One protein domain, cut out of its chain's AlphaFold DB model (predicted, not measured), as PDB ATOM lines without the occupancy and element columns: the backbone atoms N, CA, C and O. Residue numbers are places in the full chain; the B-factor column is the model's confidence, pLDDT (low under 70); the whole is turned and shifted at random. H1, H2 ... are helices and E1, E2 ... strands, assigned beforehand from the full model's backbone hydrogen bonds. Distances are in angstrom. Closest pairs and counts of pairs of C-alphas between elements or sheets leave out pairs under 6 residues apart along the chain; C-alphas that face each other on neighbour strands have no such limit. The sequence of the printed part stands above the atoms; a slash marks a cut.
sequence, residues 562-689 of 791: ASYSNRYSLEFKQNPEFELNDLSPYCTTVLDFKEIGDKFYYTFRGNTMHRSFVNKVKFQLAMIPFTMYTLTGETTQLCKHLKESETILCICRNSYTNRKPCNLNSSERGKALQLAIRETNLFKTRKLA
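What this domain is: This is residues 562 to 689 of the 791 residues of an uncharacterized protein of Litomosoides sigmodontis (UniProt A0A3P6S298). A twisted sheet of six strands has one long helix, H4, lying slantwise over one face, above E3 and E6; the last part of H4, residues 681 to 688, sticks out free together with Ala 689. The short helices H2 and H3 graze the sheet, and H1 is just off it. The printed part has 128 residues, with four named helices and six named strands in the order E1 E2 E3 E4 H1 H2 H3 E5 E6 H4; the sheet's order is E2 E1 E4 E3 E6 E5, all antiparallel. The class is mixed, helices and strands, in two layers: the sheet, and H4 on one face. The whole is compact, with a radius of gyration of the C-alphas of 14.9 A and spans of 47 by 34 by 26 A.

How they stand to each other: E1, residues 562 to 567, and E2, residues 577 to 580, form a hairpin, with N 563 and O 577 within hydrogen-bond range at 2.8 A. The pairing is staggered: E1 pairs with E2 over residues 562 to 563 and with E4, residues 599 to 608, over residues 564 to 567, where N 566 and O 604 are 2.9 A apart. E3, residues 586 to 596, forms a hairpin with E4, with N 590 and O 605 2.8 A apart. On the other side of E3 is E6, residues 647 to 653, with N 591 and O 648 2.8 A apart. E6 and E5, residues 639 to 642, form a hairpin, with N 640 and O 649 2.8 A apart. H4, residues 666 to 688, is on the sheet at a height of 5.7 A, over E3 and E6; on the local plane it only just runs slantwise to the strands, at 31 degrees to E6. The closest C-alphas of H4 and E6 are those of Ala 672 and Cys 650, 6.2 A apart. H1, residues 611 to 617, is only just not on the sheet, with 4 pairs of C-alphas within 10 A. H2, residues 623 to 632, and H3, residues 635 to 638, only graze the sheet. H2 and H3 only just touch, and only at the corner, with 3 pairs of C-alphas within 8 A, the closest those of Tyr 629 and Gln 637 at 6.5 A. H3 only just touches H4, at its residues 671 to 675 alone, also with 3 pairs, the closest C-alphas being those of Thr 635 and Lys 671, 7.3 A apart. In H1, H2 and H4 every O i to N i+4 pair is within hydrogen-bond range; H3 is too short for one.

Where its parts are: E1 begins at C-alpha 562 (171.152, 167.704, 77.400) and measures 15.4 A; E2 measures 10.0 A, E3 32.6 A and E4 29.9 A. H1 measures 9.9 A, H2 14.4 A, H3 5.5 A, E5 9.7 A and E6 20.0 A. H4 measures 32.6 A, from C-alpha 666 (177.656, 178.124, 79.929) to C-alpha 688 (164.317, 195.442, 104.134).

The domain as a whole: The two C-alphas farthest apart are those of Asn 658 and Ala 689, at 49.7 A. The printed part has no cut; the link from E6 to H4, residues 654 to 665, is long. The model's mean pLDDT over the printed part is 70.9, and 46 residues are under 70, namely 567 to 576, 621 to 638, 643 to 646, 655 to 659 and 681 to 689.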
ATOM      1  N   ALA A 562     170.386 168.327  76.341       87.38
ATOM      2  CA  ALA A 562     171.152 167.704  77.400       87.38
ATOM      3  C   ALA A 562     170.291 167.526  78.647       87.38
ATOM      4  O   ALA A 562     169.697 168.495  79.128       87.38
ATOM      5  N   SER A 563     170.285 166.306  79.166       87.38
ATOM      6  CA  SER A 563     169.718 165.936  80.452       87.38
ATOM      7  C   SER A 563     170.840 165.934  81.482       87.38
ATOM      8  O   SER A 563     171.857 165.252  81.331       87.38
ATOM      9  N   TYR A 564     170.730 166.793  82.493       84.12
ATOM     10  CA  TYR A 564     171.736 166.884  83.549       84.12
ATOM     11  C   TYR A 564     171.141 167.420  84.844       84.12
ATOM     12  O   TYR A 564     170.165 168.166  84.835       84.12
ATOM     13  N   SER A 565     171.802 167.106  85.957       82.94
ATOM     14  CA  SER A 565     171.597 167.742  87.258       82.94
ATOM     15  C   SER A 565     172.969 168.014  87.866       82.94
ATOM     16  O   SER A 565     173.680 167.085  88.240       82.94
ATOM     17  N   ASN A 566     173.388 169.280  87.896       74.56
ATOM     18  CA  ASN A 566     174.727 169.667  88.334       74.56
ATOM     19  C   ASN A 566     174.651 170.674  89.484       74.56
ATOM     20  O   ASN A 566     173.979 171.705  89.385       74.56
ATOM     21  N   ARG A 567     175.360 170.378  90.577       63.16
ATOM     22  CA  ARG A 567     175.454 171.252  91.749       63.16
ATOM     23  C   ARG A 567     176.713 172.119  91.665       63.16
ATOM     24  O   ARG A 567     177.795 171.604  91.402       63.16
ATOM     25  N   TYR A 568     176.578 173.416  91.944       59.97
ATOM     26  CA  TYR A 568     177.688 174.361  92.188       59.97
ATOM     27  C   TYR A 568     178.713 174.590  91.057       59.97
ATOM     28  O   TYR A 568     179.759 175.182  91.314       59.97
ATOM     29  N   SER A 569     178.463 174.153  89.818       58.25
ATOM     30  CA  SER A 569     179.410 174.348  88.710       58.25
ATOM     31  C   SER A 569     178.724 174.875  87.453       58.25
ATOM     32  O   SER A 569     177.840 174.224  86.892       58.25
ATOM     33  N   LEU A 570     179.172 176.046  86.988       58.62
ATOM     34  CA  LEU A 570     178.833 176.586  85.665       58.62
ATOM     35  C   LEU A 570     179.439 175.721  84.546       58.62
ATOM     36  O   LEU A 570     178.843 175.582  83.476       58.62
ATOM     37  N   GLU A 571     180.571 175.073  84.829       55.16
ATOM     38  CA  GLU A 571     181.266 174.150  83.932       55.16
ATOM     39  C   GLU A 571     180.737 172.713  84.063       55.16
ATOM     40  O   GLU A 571     180.345 172.251  85.142       55.16
ATOM     41  N   PHE A 572     180.719 171.980  82.951       56.00
ATOM     42  CA  PHE A 572     180.353 170.564  82.932       56.00
ATOM     43  C   PHE A 572     181.524 169.715  83.424       56.00
ATOM     44  O   PHE A 572     182.509 169.560  82.713       56.00
ATOM     45  N   LYS A 573     181.404 169.147  84.628       52.16
ATOM     46  CA  LYS A 573     182.360 168.150  85.146       52.16
ATOM     47  C   LYS A 573     181.928 166.700  84.891       52.16
ATOM     48  O   LYS A 573     182.710 165.788  85.119       52.16
ATOM     49  N   GLN A 574     180.698 166.487  84.422       56.84
ATOM     50  CA  GLN A 574     180.139 165.177  84.074       56.84
ATOM     51  C   GLN A 574     179.766 165.144  82.593       56.84
ATOM     52  O   GLN A 574     179.390 166.180  82.044       56.84
ATOM     53  N   ASN A 575     179.843 163.960  81.977       62.38
ATOM     54  CA  ASN A 575     179.311 163.712  80.639       62.38
ATOM     55  C   ASN A 575     177.775 163.785  80.702       62.38
ATOM     56  O   ASN A 575     177.174 162.908  81.318       62.38
ATOM     57  N   PRO A 576     177.138 164.825  80.138       68.56
ATOM     58  CA  PRO A 576     175.686 164.946  80.160       68.56
ATOM     59  C   PRO A 576     175.055 163.907  79.225       68.56
ATOM     60  O   PRO A 576     175.590 163.642  78.146       68.56
ATOM     61  N   GLU A 577     173.915 163.347  79.620       80.12
ATOM     62  CA  GLU A 577     173.133 162.467  78.751       80.12
ATOM     63  C   GLU A 577     172.412 163.306  77.689       80.12
ATOM     64  O   GLU A 577     171.969 164.426  77.956       80.12
ATOM     65  N   PHE A 578     172.321 162.791  76.462       83.81
ATOM     66  CA  PHE A 578     171.628 163.467  75.367       83.81
ATOM     67  C   PHE A 578     170.320 162.765  75.062       83.81
ATOM     68  O   PHE A 578     170.302 161.601  74.668       83.81
ATOM     69  N   GLU A 579     169.233 163.512  75.191       80.69
ATOM     70  CA  GLU A 579     167.892 163.052  74.872       80.69
ATOM     71  C   GLU A 579     167.475 163.627  73.519       80.69
ATOM     72  O   GLU A 579     167.615 164.829  73.257       80.69
ATOM     73  N   LEU A 580     166.977 162.758  72.639       78.75
ATOM     74  CA  LEU A 580     166.363 163.174  71.384       78.75
ATOM     75  C   LEU A 580     165.059 163.921  71.694       78.75
ATOM     76  O   LEU A 580     164.177 163.394  72.366       78.75
ATOM     77  N   ASN A 581     164.939 165.149  71.196       79.75
ATOM     78  CA  ASN A 581     163.758 165.977  71.380       79.75
ATOM     79  C   ASN A 581     162.879 165.953  70.123       79.75
ATOM     80  O   ASN A 581     163.011 166.788  69.219       79.75
ATOM     81  N   ASP A 582     161.962 164.990  70.104       73.38
ATOM     82  CA  ASP A 582     160.944 164.848  69.056       73.38
ATOM     83  C   ASP A 582     159.722 165.750  69.295       73.38
ATOM     84  O   ASP A 582     158.875 165.895  68.416       73.38
ATOM     85  N   LEU A 583     159.637 166.381  70.472       75.38
ATOM     86  CA  LEU A 583     158.517 167.230  70.876       75.38
ATOM     87  C   LEU A 583     158.656 168.647  70.310       75.38
ATOM     88  O   LEU A 583     157.672 169.259  69.895       75.38
ATOM     89  N   SER A 584     159.878 169.190  70.309       78.44
ATOM     90  CA  SER A 584     160.157 170.555  69.852       78.44
ATOM     91  C   SER A 584     161.643 170.824  69.598       78.44
ATOM     92  O   SER A 584     162.497 170.039  70.000       78.44
ATOM     93  N   PRO A 585     162.001 171.952  68.962       77.44
ATOM     94  CA  PRO A 585     163.396 172.383  68.873       77.44
ATOM     95  C   PRO A 585     163.917 173.072  70.155       77.44
ATOM     96  O   PRO A 585     165.033 173.601  70.147       77.44
ATOM     97  N   TYR A 586     163.136 173.114  71.244       84.94
ATOM     98  CA  TYR A 586     163.452 173.887  72.451       84.94
ATOM     99  C   TYR A 586     163.989 173.016  73.592       84.94
ATOM    100  O   TYR A 586     163.415 171.979  73.923       84.94
ATOM    101  N   CYS A 587     165.058 173.477  74.240       86.06
ATOM    102  CA  CYS A 587     165.608 172.884  75.456       86.06
ATOM    103  C   CYS A 587     165.465 173.843  76.635       86.06
ATOM    104  O   CYS A 587     165.333 175.057  76.464       86.06
ATOM    105  N   THR A 588     165.536 173.293  77.842       89.19
ATOM    106  CA  THR A 588     165.387 174.042  79.088       89.19
ATOM    107  C   THR A 588     166.636 173.969  79.948       89.19
ATOM    108  O   THR A 588     167.374 172.978  79.936       89.19
ATOM    109  N   THR A 589     166.847 175.043  80.706       87.44
ATOM    110  CA  THR A 589     167.738 175.096  81.864       87.44
ATOM    111  C   THR A 589     166.923 175.591  83.049       87.44
ATOM    112  O   THR A 589     166.458 176.728  83.046       87.44
ATOM    113  N   VAL A 590     166.744 174.744  84.053       88.00
ATOM    114  CA  VAL A 590     166.104 175.088  85.323       88.00
ATOM    115  C   VAL A 590     167.186 175.329  86.364       88.00
ATOM    116  O   VAL A 590     168.136 174.555  86.474       88.00
ATOM    117  N   LEU A 591     167.047 176.399  87.126       86.88
ATOM    118  CA  LEU A 591     167.908 176.748  88.237       86.88
ATOM    119  C   LEU A 591     167.074 176.743  89.514       86.88
ATOM    120  O   LEU A 591     166.207 177.597  89.695       86.88
ATOM    121  N   ASP A 592     167.372 175.798  90.397       86.62
ATOM    122  CA  ASP A 592     166.929 175.852  91.785       86.62
ATOM    123  C   ASP A 592     167.931 176.733  92.534       86.62
ATOM    124  O   ASP A 592     169.107 176.366  92.618       86.62
ATOM    125  N   PHE A 593     167.497 177.878  93.057       81.50
ATOM    126  CA  PHE A 593     168.357 178.809  93.784       81.50
ATOM    127  C   PHE A 593     167.856 178.974  95.216       81.50
ATOM    128  O   PHE A 593     166.685 179.248  95.443       81.50
ATOM    129  N   LYS A 594     168.746 178.796  96.191       79.81
ATOM    130  CA  LYS A 594     168.450 178.949  97.613       79.81
ATOM    131  C   LYS A 594     169.543 179.741  98.289       79.81
ATOM    132  O   LYS A 594     170.728 179.529  98.044       79.81
ATOM    133  N   GLU A 595     169.143 180.590  99.212       72.75
ATOM    134  CA  GLU A 595     170.061 181.299 100.082       72.75
ATOM    135  C   GLU A 595     169.890 180.807 101.518       72.75
ATOM    136  O   GLU A 595     168.775 180.747 102.033       72.75
ATOM    137  N   ILE A 596     170.994 180.412 102.153       77.00
ATOM    138  CA  ILE A 596     171.008 179.965 103.549       77.00
ATOM    139  C   ILE A 596     172.152 180.697 104.254       77.00
ATOM    140  O   ILE A 596     173.326 180.381 104.037       77.00
ATOM    141  N   GLY A 597     171.806 181.677 105.095       78.50
ATOM    142  CA  GLY A 597     172.777 182.628 105.647       78.50
ATOM    143  C   GLY A 597     173.422 183.449 104.528       78.50
ATOM    144  O   GLY A 597     172.734 183.837 103.594       78.50
ATOM    145  N   ASP A 598     174.745 183.621 104.570       73.12
ATOM    146  CA  ASP A 598     175.509 184.360 103.545       73.12
ATOM    147  C   ASP A 598     175.959 183.486 102.357       73.12
ATOM    148  O   ASP A 598     176.805 183.885 101.553       73.12
ATOM    149  N   LYS A 599     175.458 182.248 102.259       75.50
ATOM    150  CA  LYS A 599     175.858 181.294 101.218       75.50
ATOM    151  C   LYS A 599     174.720 181.029 100.242       75.50
ATOM    152  O   LYS A 599     173.604 180.681 100.634       75.50
ATOM    153  N   PHE A 600     175.057 181.100  98.958       75.62
ATOM    154  CA  PHE A 600     174.169 180.727  97.864       75.62
ATOM    155  C   PHE A 600     174.351 179.258  97.495       75.62
ATOM    156  O   PHE A 600     175.456 178.791  97.214       75.62
ATOM    157  N   TYR A 601     173.237 178.543  97.455       81.06
ATOM    158  CA  TYR A 601     173.139 177.155  97.048       81.06
ATOM    159  C   TYR A 601     172.320 177.086  95.773       81.06
ATOM    160  O   TYR A 601     171.159 177.482  95.758       81.06
ATOM    161  N   TYR A 602     172.905 176.563  94.699       83.88
ATOM    162  CA  TYR A 602     172.187 176.450  93.442       83.88
ATOM    163  C   TYR A 602     172.452 175.135  92.715       83.88
ATOM    164  O   TYR A 602     173.555 174.580  92.741       83.88
ATOM    165  N   THR A 603     171.402 174.630  92.072       86.25
ATOM    166  CA  THR A 603     171.432 173.408  91.264       86.25
ATOM    167  C   THR A 603     170.867 173.710  89.888       86.25
ATOM    168  O   THR A 603     169.739 174.182  89.771       86.25
ATOM    169  N   PHE A 604     171.644 173.415  88.849       86.31
ATOM    170  CA  PHE A 604     171.175 173.499  87.473       86.31
ATOM    171  C   PHE A 604     170.654 172.148  87.014       86.31
ATOM    172  O   PHE A 604     171.340 171.134  87.162       86.31
ATOM    173  N   ARG A 605     169.494 172.150  86.366       87.88
ATOM    174  CA  ARG A 605     168.939 170.999  85.662       87.88
ATOM    175  C   ARG A 605     168.715 171.346  84.199       87.88
ATOM    176  O   ARG A 605     168.269 172.446  83.893       87.88
ATOM    177  N   GLY A 606     169.052 170.436  83.300       87.25
ATOM    178  CA  GLY A 606     168.761 170.555  81.872       87.25
ATOM    179  C   GLY A 606     167.772 169.478  81.463       87.25
ATOM    180  O   GLY A 606     167.884 168.360  81.959       87.25
ATOM    181  N   ASN A 607     166.804 169.810  80.608       87.25
ATOM    182  CA  ASN A 607     165.883 168.831  80.022       87.25
ATOM    183  C   ASN A 607     165.308 169.344  78.683       87.25
ATOM    184  O   ASN A 607     165.489 170.512  78.315       87.25
ATOM    185  N   THR A 608     164.599 168.489  77.954       87.25
ATOM    186  CA  THR A 608     163.696 168.859  76.860       87.25
ATOM    187  C   THR A 608     162.559 169.765  77.355       87.25
ATOM    188  O   THR A 608     162.231 169.802  78.543       87.25
ATOM    189  N   MET A 609     161.991 170.572  76.452       86.06
ATOM    190  CA  MET A 609     160.828 171.401  76.772       86.06
ATOM    191  C   MET A 609     159.525 170.675  76.436       86.06
ATOM    192  O   MET A 609     159.308 170.312  75.281       86.06
ATOM    193  N   HIS A 610     158.647 170.557  77.432       82.88
ATOM    194  CA  HIS A 610     157.312 169.971  77.315       82.88
ATOM    195  C   HIS A 610     156.227 171.037  77.183       82.88
ATOM    196  O   HIS A 610     156.230 172.041  77.906       82.88
ATOM    197  N   ARG A 611     155.233 170.790  76.328       79.19
ATOM    198  CA  ARG A 611     154.113 171.716  76.113       79.19
ATOM    199  C   ARG A 611     153.278 171.933  77.363       79.19
ATOM    200  O   ARG A 611     152.891 173.065  77.644       79.19
ATOM    201  N   SER A 612     153.021 170.872  78.126       76.06
ATOM    202  CA  SER A 612     152.282 170.951  79.392       76.06
ATOM    203  C   SER A 612     152.881 171.998  80.338       76.06
ATOM    204  O   SER A 612     152.162 172.801  80.938       76.06
ATOM    205  N   PHE A 613     154.211 172.051  80.405       78.00
ATOM    206  CA  PHE A 613     154.940 173.005  81.220       78.00
ATOM    207  C   PHE A 613     154.882 174.422  80.636       78.00
ATOM    208  O   PHE A 613     154.560 175.361  81.364       78.00
ATOM    209  N   VAL A 614     155.096 174.579  79.325       78.00
ATOM    210  CA  VAL A 614     155.008 175.874  78.621       78.00
ATOM    211  C   VAL A 614     153.629 176.515  78.767       78.00
ATOM    212  O   VAL A 614     153.535 177.705  79.072       78.00
ATOM    213  N   ASN A 615     152.567 175.724  78.615       74.44
ATOM    214  CA  ASN A 615     151.189 176.177  78.783       74.44
ATOM    215  C   ASN A 615     150.913 176.596  80.233       74.44
ATOM    216  O   ASN A 615     150.281 177.628  80.458       74.44
ATOM    217  N   LYS A 616     151.438 175.855  81.221       76.00
ATOM    218  CA  LYS A 616     151.317 176.218  82.642       76.00
ATOM    219  C   LYS A 616     151.967 177.573  82.937       76.00
ATOM    220  O   LYS A 616     151.368 178.405  83.612       76.00
ATOM    221  N   VAL A 617     153.177 177.814  82.427       73.19
ATOM    222  CA  VAL A 617     153.932 179.052  82.709       73.19
ATOM    223  C   VAL A 617     153.624 180.205  81.739       73.19
ATOM    224  O   VAL A 617     154.111 181.324  81.951       73.19
ATOM    225  N   LYS A 618     152.817 179.942  80.700       73.88
ATOM    226  CA  LYS A 618     152.432 180.855  79.608       73.88
ATOM    227  C   LYS A 618     153.635 181.482  78.890       73.88
ATOM    228  O   LYS A 618     153.678 182.691  78.675       73.88
ATOM    229  N   PHE A 619     154.644 180.670  78.560       71.94
ATOM    230  CA  PHE A 619     155.835 181.140  77.838       71.94
ATOM    231  C   PHE A 619     155.564 181.217  76.331       71.94
ATOM    232  O   PHE A 619     155.173 180.220  75.742       71.94
ATOM    233  N   GLN A 620     155.791 182.356  75.672       71.12
ATOM    234  CA  GLN A 620     155.551 182.470  74.226       71.12
ATOM    235  C   GLN A 620     156.743 181.952  73.403       71.12
ATOM    236  O   GLN A 620     157.641 182.705  73.044       71.12
ATOM    237  N   LEU A 621     156.729 180.661  73.067       63.91
ATOM    238  CA  LEU A 621     157.723 179.978  72.223       63.91
ATOM    239  C   LEU A 621     157.281 179.808  70.762       63.91
ATOM    240  O   LEU A 621     157.853 179.009  70.017       63.91
ATOM    241  N   ALA A 622     156.254 180.533  70.317       60.06
ATOM    242  CA  ALA A 622     155.925 180.578  68.895       60.06
ATOM    243  C   ALA A 622     157.124 181.127  68.093       60.06
ATOM    244  O   ALA A 622     157.821 182.027  68.557       60.06
ATOM    245  N   MET A 623     157.365 180.591  66.889       54.09
ATOM    246  CA  MET A 623     158.597 180.842  66.125       54.09
ATOM    247  C   MET A 623     158.892 182.335  65.913       54.09
ATOM    248  O   MET A 623     160.033 182.748  66.102       54.09
ATOM    249  N   ILE A 624     157.884 183.151  65.573       44.25
ATOM    250  CA  ILE A 624     158.051 184.605  65.400       44.25
ATOM    251  C   ILE A 624     158.368 185.298  66.739       44.25
ATOM    252  O   ILE A 624     159.448 185.880  66.819       44.25
ATOM    253  N   PRO A 625     157.533 185.200  67.797       46.28
ATOM    254  CA  PRO A 625     157.857 185.774  69.108       46.28
ATOM    255  C   PRO A 625     159.231 185.359  69.645       46.28
ATOM    256  O   PRO A 625     160.016 186.207  70.050       46.28
ATOM    257  N   PHE A 626     159.575 184.071  69.564       52.94
ATOM    258  CA  PHE A 626     160.871 183.571  70.023       52.94
ATOM    259  C   PHE A 626     162.044 184.168  69.229       52.94
ATOM    260  O   PHE A 626     163.068 184.553  69.796       52.94
ATOM    261  N   THR A 627     161.902 184.258  67.903       48.72
ATOM    262  CA  THR A 627     162.927 184.863  67.041       48.72
ATOM    263  C   THR A 627     163.078 186.349  67.349       48.72
ATOM    264  O   THR A 627     164.203 186.832  67.420       48.72
ATOM    265  N   MET A 628     161.975 187.059  67.612       40.09
ATOM    266  CA  MET A 628     162.009 188.458  68.039       40.09
ATOM    267  C   MET A 628     162.785 188.624  69.352       40.09
ATOM    268  O   MET A 628     163.726 189.407  69.366       40.09
ATOM    269  N   TYR A 629     162.503 187.823  70.386       50.66
ATOM    270  CA  TYR A 629     163.254 187.850  71.655       50.66
ATOM    271  C   TYR A 629     164.753 187.581  71.481       50.66
ATOM    272  O   TYR A 629     165.595 188.154  72.165       50.66
ATOM    273  N   THR A 630     165.105 186.704  70.540       48.88
ATOM    274  CA  THR A 630     166.511 186.404  70.245       48.88
ATOM    275  C   THR A 630     167.202 187.577  69.541       48.88
ATOM    276  O   THR A 630     168.383 187.826  69.774       48.88
ATOM    277  N   LEU A 631     166.478 188.290  68.674       39.31
ATOM    278  CA  LEU A 631     167.002 189.401  67.876       39.31
ATOM    279  C   LEU A 631     167.094 190.717  68.656       39.31
ATOM    280  O   LEU A 631     168.000 191.497  68.373       39.31
ATOM    281  N   THR A 632     166.207 190.967  69.624       42.72
ATOM    282  CA  THR A 632     166.271 192.167  70.480       42.72
ATOM    283  C   THR A 632     167.431 192.121  71.472       42.72
ATOM    284  O   THR A 632     167.796 193.147  72.036       42.72
ATOM    285  N   GLY A 633     168.039 190.950  71.690       39.97
ATOM    286  CA  GLY A 633     169.131 190.783  72.649       39.97
ATOM    287  C   GLY A 633     168.680 190.835  74.112       39.97
ATOM    288  O   GLY A 633     169.515 190.681  75.003       39.97
ATOM    289  N   GLU A 634     167.378 190.979  74.381       48.25
ATOM    290  CA  GLU A 634     166.793 190.902  75.721       48.25
ATOM    291  C   GLU A 634     166.772 189.451  76.210       48.25
ATOM    292  O   GLU A 634     165.763 188.744  76.225       48.25
ATOM    293  N   THR A 635     167.934 188.979  76.651       45.66
ATOM    294  CA  THR A 635     168.104 187.617  77.165       45.66
ATOM    295  C   THR A 635     167.258 187.336  78.411       45.66
ATOM    296  O   THR A 635     167.013 186.175  78.734       45.66
ATOM    297  N   THR A 636     166.785 188.383  79.095       48.75
ATOM    298  CA  THR A 636     165.858 188.324  80.233       48.75
ATOM    299  C   THR A 636     164.473 187.819  79.849       48.75
ATOM    300  O   THR A 636     163.819 187.233  80.696       48.75
ATOM    301  N   GLN A 637     164.030 187.963  78.598       59.03
ATOM    302  CA  GLN A 637     162.708 187.486  78.165       59.03
ATOM    303  C   GLN A 637     162.687 185.981  77.852       59.03
ATOM    304  O   GLN A 637     161.621 185.372  77.783       59.03
ATOM    305  N   LEU A 638     163.864 185.355  77.720       66.44
ATOM    306  CA  LEU A 638     164.031 183.904  77.549       66.44
ATOM    307  C   LEU A 638     164.209 183.158  78.880       66.44
ATOM    308  O   LEU A 638     164.254 181.926  78.893       66.44
ATOM    309  N   CYS A 639     164.264 183.895  79.991       73.69
ATOM    310  CA  CYS A 639     164.360 183.374  81.343       73.69
ATOM    311  C   CYS A 639     163.223 183.922  82.211       73.69
ATOM    312  O   CYS A 639     162.915 185.104  82.174       73.69
ATOM    313  N   LYS A 640     162.589 183.089  83.031       77.19
ATOM    314  CA  LYS A 640     161.485 183.509  83.897       77.19
ATOM    315  C   LYS A 640     161.650 182.948  85.296       77.19
ATOM    316  O   LYS A 640     161.916 181.760  85.467       77.19
ATOM    317  N   HIS A 641     161.443 183.806  86.291       73.94
ATOM    318  CA  HIS A 641     161.359 183.402  87.686       73.94
ATOM    319  C   HIS A 641     159.958 182.857  87.993       73.94
ATOM    320  O   HIS A 641     158.944 183.549  87.857       73.94
ATOM    321  N   LEU A 642     159.898 181.586  88.375       74.81
ATOM    322  CA  LEU A 642     158.686 180.886  88.772       74.81
ATOM    323  C   LEU A 642     158.505 181.050  90.284       74.81
ATOM    324  O   LEU A 642     158.987 180.239  91.072       74.81
ATOM    325  N   LYS A 643     157.802 182.121  90.675       64.94
ATOM    326  CA  LYS A 643     157.605 182.521  92.083       64.94
ATOM    327  C   LYS A 643     157.051 181.407  92.981       64.94
ATOM    328  O   LYS A 643     157.402 181.359  94.150       64.94
ATOM    329  N   GLU A 644     156.210 180.519  92.451       62.28
ATOM    330  CA  GLU A 644     155.612 179.407  93.214       62.28
ATOM    331  C   GLU A 644     156.631 178.352  93.666       62.28
ATOM    332  O   GLU A 644     156.384 177.642  94.636       62.28
ATOM    333  N   SER A 645     157.756 178.222  92.959       62.03
ATOM    334  CA  SER A 645     158.757 177.182  93.213       62.03
ATOM    335  C   SER A 645     160.156 177.728  93.509       62.03
ATOM    336  O   SER A 645     161.065 176.927  93.700       62.03
ATOM    337  N   GLU A 646     160.337 179.054  93.544       69.44
ATOM    338  CA  GLU A 646     161.648 179.723  93.670       69.44
ATOM    339  C   GLU A 646     162.674 179.213  92.641       69.44
ATOM    340  O   GLU A 646     163.872 179.097  92.901       69.44
ATOM    341  N   THR A 647     162.189 178.869  91.446       82.00
ATOM    342  CA  THR A 647     163.037 178.351  90.367       82.00
ATOM    343  C   THR A 647     163.114 179.335  89.222       82.00
ATOM    344  O   THR A 647     162.156 180.050  88.922       82.00
ATOM    345  N   ILE A 648     164.251 179.353  88.542       83.88
ATOM    346  CA  ILE A 648     164.404 180.087  87.292       83.88
ATOM    347  C   ILE A 648     164.416 179.118  86.136       83.88
ATOM    348  O   ILE A 648     165.198 178.177  86.103       83.88
ATOM    349  N   LEU A 649     163.551 179.381  85.171       84.44
ATOM    350  CA  LEU A 649     163.461 178.637  83.933       84.44
ATOM    351  C   LEU A 649     164.036 179.479  82.803       84.44
ATOM    352  O   LEU A 649     163.482 180.529  82.508       84.44
ATOM    353  N   CYS A 650     165.061 178.984  82.125       84.06
ATOM    354  CA  CYS A 650     165.569 179.546  80.880       84.06
ATOM    355  C   CYS A 650     165.340 178.590  79.714       84.06
ATOM    356  O   CYS A 650     165.413 177.367  79.872       84.06
ATOM    357  N   ILE A 651     165.066 179.153  78.539       84.81
ATOM    358  CA  ILE A 651     164.694 178.403  77.342       84.81
ATOM    359  C   ILE A 651     165.599 178.806  76.191       84.81
ATOM    360  O   ILE A 651     165.793 179.988  75.917       84.81
ATOM    361  N   CYS A 652     166.107 177.811  75.475       79.69
ATOM    362  CA  CYS A 652     166.913 178.020  74.285       79.69
ATOM    363  C   CYS A 652     166.411 177.144  73.137       79.69
ATOM    364  O   CYS A 652     165.813 176.088  73.352       79.69
ATOM    365  N   ARG A 653     166.667 177.573  71.900       80.31
ATOM    366  CA  ARG A 653     166.355 176.803  70.693       80.31
ATOM    367  C   ARG A 653     167.631 176.212  70.121       80.31
ATOM    368  O   ARG A 653     168.569 176.944  69.793       80.31
ATOM    369  N   ASN A 654     167.651 174.903  69.917       72.56
ATOM    370  CA  ASN A 654     168.685 174.300  69.093       72.56
ATOM    371  C   ASN A 654     168.441 174.716  67.647       72.56
ATOM    372  O   ASN A 654     167.446 174.337  67.048       72.56
ATOM    373  N   SER A 655     169.331 175.534  67.097       57.25
ATOM    374  CA  SER A 655     169.184 176.061  65.732       57.25
ATOM    375  C   SER A 655     169.934 175.224  64.687       57.25
ATOM    376  O   SER A 655     169.837 175.500  63.498       57.25
ATOM    377  N   TYR A 656     170.699 174.212  65.117       54.84
ATOM    378  CA  TYR A 656     171.569 173.414  64.250       54.84
ATOM    379  C   TYR A 656     171.601 171.951  64.695       54.84
ATOM    380  O   TYR A 656     171.701 171.667  65.886       54.84
ATOM    381  N   THR A 657     171.585 171.041  63.725       52.06
ATOM    382  CA  THR A 657     171.521 169.581  63.916       52.06
ATOM    383  C   THR A 657     172.842 168.966  64.395       52.06
ATOM    384  O   THR A 657     172.838 167.911  65.015       52.06
ATOM    385  N   ASN A 658     173.971 169.651  64.162       50.59
ATOM    386  CA  ASN A 658     175.331 169.149  64.425       50.59
ATOM    387  C   ASN A 658     176.068 169.897  65.554       50.59
ATOM    388  O   ASN A 658     177.296 169.849  65.632       50.59
ATOM    389  N   ARG A 659     175.362 170.647  66.409       60.97
ATOM    390  CA  ARG A 659     175.979 171.374  67.534       60.97
ATOM    391  C   ARG A 659     175.624 170.728  68.869       60.97
ATOM    392  O   ARG A 659     174.577 170.107  69.009       60.97
ATOM    393  N   LYS A 660     176.503 170.925  69.860       74.50
ATOM    394  CA  LYS A 660     176.213 170.634  71.271       74.50
ATOM    395  C   LYS A 660     174.858 171.265  71.650       74.50
ATOM    396  O   LYS A 660     174.648 172.421  71.269       74.50
ATOM    397  N   PRO A 661     173.977 170.550  72.377       83.06
ATOM    398  CA  PRO A 661     172.700 171.084  72.840       83.06
ATOM    399  C   PRO A 661     172.820 172.494  73.424       83.06
ATOM    400  O   PRO A 661     173.747 172.777  74.183       83.06
ATOM    401  N   CYS A 662     171.883 173.383  73.099       81.44
ATOM    402  CA  CYS A 662     171.941 174.793  73.485       81.44
ATOM    403  C   CYS A 662     171.937 174.981  75.008       81.44
ATOM    404  O   CYS A 662     172.592 175.889  75.513       81.44
ATOM    405  N   ASN A 663     171.289 174.074  75.747       84.31
ATOM    406  CA  ASN A 663     171.267 174.081  77.208       84.31
ATOM    407  C   ASN A 663     172.582 173.576  77.841       84.31
ATOM    408  O   ASN A 663     172.716 173.569  79.059       84.31
ATOM    409  N   LEU A 664     173.585 173.203  77.036       80.12
ATOM    410  CA  LEU A 664     174.968 173.022  77.495       80.12
ATOM    411  C   LEU A 664     175.810 174.291  77.427       80.12
ATOM    412  O   LEU A 664     176.964 174.287  77.853       80.12
ATOM    413  N   ASN A 665     175.299 175.371  76.846       77.75
ATOM    414  CA  ASN A 665     176.073 176.593  76.768       77.75
ATOM    415  C   ASN A 665     176.181 177.217  78.170       77.75
ATOM    416  O   ASN A 665     175.170 177.492  78.817       77.75
ATOM    417  N   SER A 666     177.407 177.464  78.641       74.94
ATOM    418  CA  SER A 666     177.656 178.124  79.929       74.94
ATOM    419  C   SER A 666     177.007 179.509  80.005       74.94
ATOM    420  O   SER A 666     176.587 179.921  81.085       74.94
ATOM    421  N   SER A 667     176.834 180.185  78.863       72.31
ATOM    422  CA  SER A 667     176.104 181.454  78.767       72.31
ATOM    423  C   SER A 667     174.644 181.329  79.220       72.31
ATOM    424  O   SER A 667     174.162 182.199  79.940       72.31
ATOM    425  N   GLU A 668     173.952 180.232  78.892       72.12
ATOM    426  CA  GLU A 668     172.548 180.029  79.290       72.12
ATOM    427  C   GLU A 668     172.405 179.846  80.807       72.12
ATOM    428  O   GLU A 668     171.501 180.396  81.434       72.12
ATOM    429  N   ARG A 669     173.360 179.151  81.434       75.62
ATOM    430  CA  ARG A 669     173.421 179.016  82.898       75.62
ATOM    431  C   ARG A 669     173.791 180.323  83.587       75.62
ATOM    432  O   ARG A 669     173.234 180.637  84.636       75.62
ATOM    433  N   GLY A 670     174.709 181.084  82.990       75.81
ATOM    434  CA  GLY A 670     175.086 182.414  83.463       75.81
ATOM    435  C   GLY A 670     173.885 183.358  83.510       75.81
ATOM    436  O   GLY A 670     173.653 183.984  84.539       75.81
ATOM    437  N   LYS A 671     173.063 183.377  82.451       73.25
ATOM    438  CA  LYS A 671     171.813 184.159  82.396       73.25
ATOM    439  C   LYS A 671     170.831 183.755  83.495       73.25
ATOM    440  O   LYS A 671     170.317 184.620  84.201       73.25
ATOM    441  N   ALA A 672     170.608 182.450  83.675       75.56
ATOM    442  CA  ALA A 672     169.734 181.941  84.732       75.56
ATOM    443  C   ALA A 672     170.208 182.387  86.126       75.56
ATOM    444  O   ALA A 672     169.409 182.865  86.928       75.56
ATOM    445  N   LEU A 673     171.513 182.278  86.400       79.25
ATOM    446  CA  LEU A 673     172.100 182.681  87.678       79.25
ATOM    447  C   LEU A 673     172.036 184.193  87.901       79.25
ATOM    448  O   LEU A 673     171.708 184.633  88.998       79.25
ATOM    449  N   GLN A 674     172.314 184.986  86.868       77.12
ATOM    450  CA  GLN A 674     172.221 186.442  86.934       77.12
ATOM    451  C   GLN A 674     170.794 186.888  87.270       77.12
ATOM    452  O   GLN A 674     170.607 187.753  88.125       77.12
ATOM    453  N   LEU A 675     169.790 186.263  86.645       74.69
ATOM    454  CA  LEU A 675     168.392 186.533  86.960       74.69
ATOM    455  C   LEU A 675     168.049 186.113  88.398       74.69
ATOM    456  O   LEU A 675     167.347 186.854  89.076       74.69
ATOM    457  N   ALA A 676     168.586 184.992  88.897       75.50
ATOM    458  CA  ALA A 676     168.346 184.533  90.273       75.50
ATOM    459  C   ALA A 676     168.888 185.523  91.286       75.50
ATOM    460  O   ALA A 676     168.158 185.964  92.166       75.50
ATOM    461  N   ILE A 677     170.140 185.938  91.109       75.62
ATOM    462  CA  ILE A 677     170.775 186.924  91.979       75.62
ATOM    463  C   ILE A 677     169.992 188.240  91.951       75.62
ATOM    464  O   ILE A 677     169.729 188.813  93.008       75.62
ATOM    465  N   ARG A 678     169.568 188.704  90.765       72.56
ATOM    466  CA  ARG A 678     168.743 189.914  90.630       72.56
ATOM    467  C   ARG A 678     167.426 189.782  91.397       72.56
ATOM    468  O   ARG A 678     167.118 190.653  92.202       72.56
ATOM    469  N   GLU A 679     166.675 188.707  91.181       71.19
ATOM    470  CA  GLU A 679     165.376 188.479  91.828       71.19
ATOM    471  C   GLU A 679     165.502 188.316  93.348       71.19
ATOM    472  O   GLU A 679     164.708 188.887  94.094       71.19
ATOM    473  N   THR A 680     166.524 187.605  93.829       71.75
ATOM    474  CA  THR A 680     166.805 187.472  95.264       71.75
ATOM    475  C   THR A 680     167.188 188.813  95.885       71.75
ATOM    476  O   THR A 680     166.681 189.154  96.954       71.75
ATOM    477  N   ASN A 681     168.026 189.613  95.220       66.25
ATOM    478  CA  ASN A 681     168.380 190.950  95.701       66.25
ATOM    479  C   ASN A 681     167.162 191.880  95.721       66.25
ATOM    480  O   ASN A 681     166.960 192.593  96.704       66.25
ATOM    481  N   LEU A 682     166.306 191.829  94.695       61.84
ATOM    482  CA  LEU A 682     165.034 192.555  94.678       61.84
ATOM    483  C   LEU A 682     164.124 192.102  95.823       61.84
ATOM    484  O   LEU A 682     163.546 192.937  96.510       61.84
ATOM    485  N   PHE A 683     164.026 190.798  96.086       64.50
ATOM    486  CA  PHE A 683     163.243 190.268  97.201       64.50
ATOM    487  C   PHE A 683     163.778 190.720  98.566       64.50
ATOM    488  O   PHE A 683     163.000 191.160  99.412       64.50
ATOM    489  N   LYS A 684     165.097 190.679  98.786       64.50
ATOM    490  CA  LYS A 684     165.724 191.220 100.004       64.50
ATOM    491  C   LYS A 684     165.461 192.705 100.165       64.50
ATOM    492  O   LYS A 684     165.104 193.130 101.259       64.50
ATOM    493  N   THR A 685     165.597 193.468  99.084       57.12
ATOM    494  CA  THR A 685     165.320 194.907  99.071       57.12
ATOM    495  C   THR A 685     163.866 195.157  99.454       57.12
ATOM    496  O   THR A 685     163.615 195.902 100.388       57.12
ATOM    497  N   ARG A 686     162.913 194.424  98.861       56.03
ATOM    498  CA  ARG A 686     161.488 194.466  99.239       56.03
ATOM    499  C   ARG A 686     161.230 194.053 100.693       56.03
ATOM    500  O   ARG A 686     160.234 194.473 101.262       56.03
ATOM    501  N   LYS A 687     162.062 193.203 101.300       60.50
ATOM    502  CA  LYS A 687     161.911 192.785 102.704       60.50
ATOM    503  C   LYS A 687     162.497 193.809 103.684       60.50
ATOM    504  O   LYS A 687     161.928 194.003 104.752       60.50
ATOM    505  N   LEU A 688     163.626 194.425 103.331       58.16
ATOM    506  CA  LEU A 688     164.317 195.442 104.134       58.16
ATOM    507  C   LEU A 688     163.639 196.813 104.027       58.16
ATOM    508  O   LEU A 688     163.484 197.501 105.029       58.16
ATOM    509  N   ALA A 689     163.188 197.164 102.826       50.22
ATOM    510  CA  ALA A 689     162.410 198.349 102.503       50.22
ATOM    511  C   ALA A 689     161.057 197.898 101.917       50.22
ATOM    512  O   ALA A 689     160.878 197.881 100.695       50.22
TER     513      ALA A 689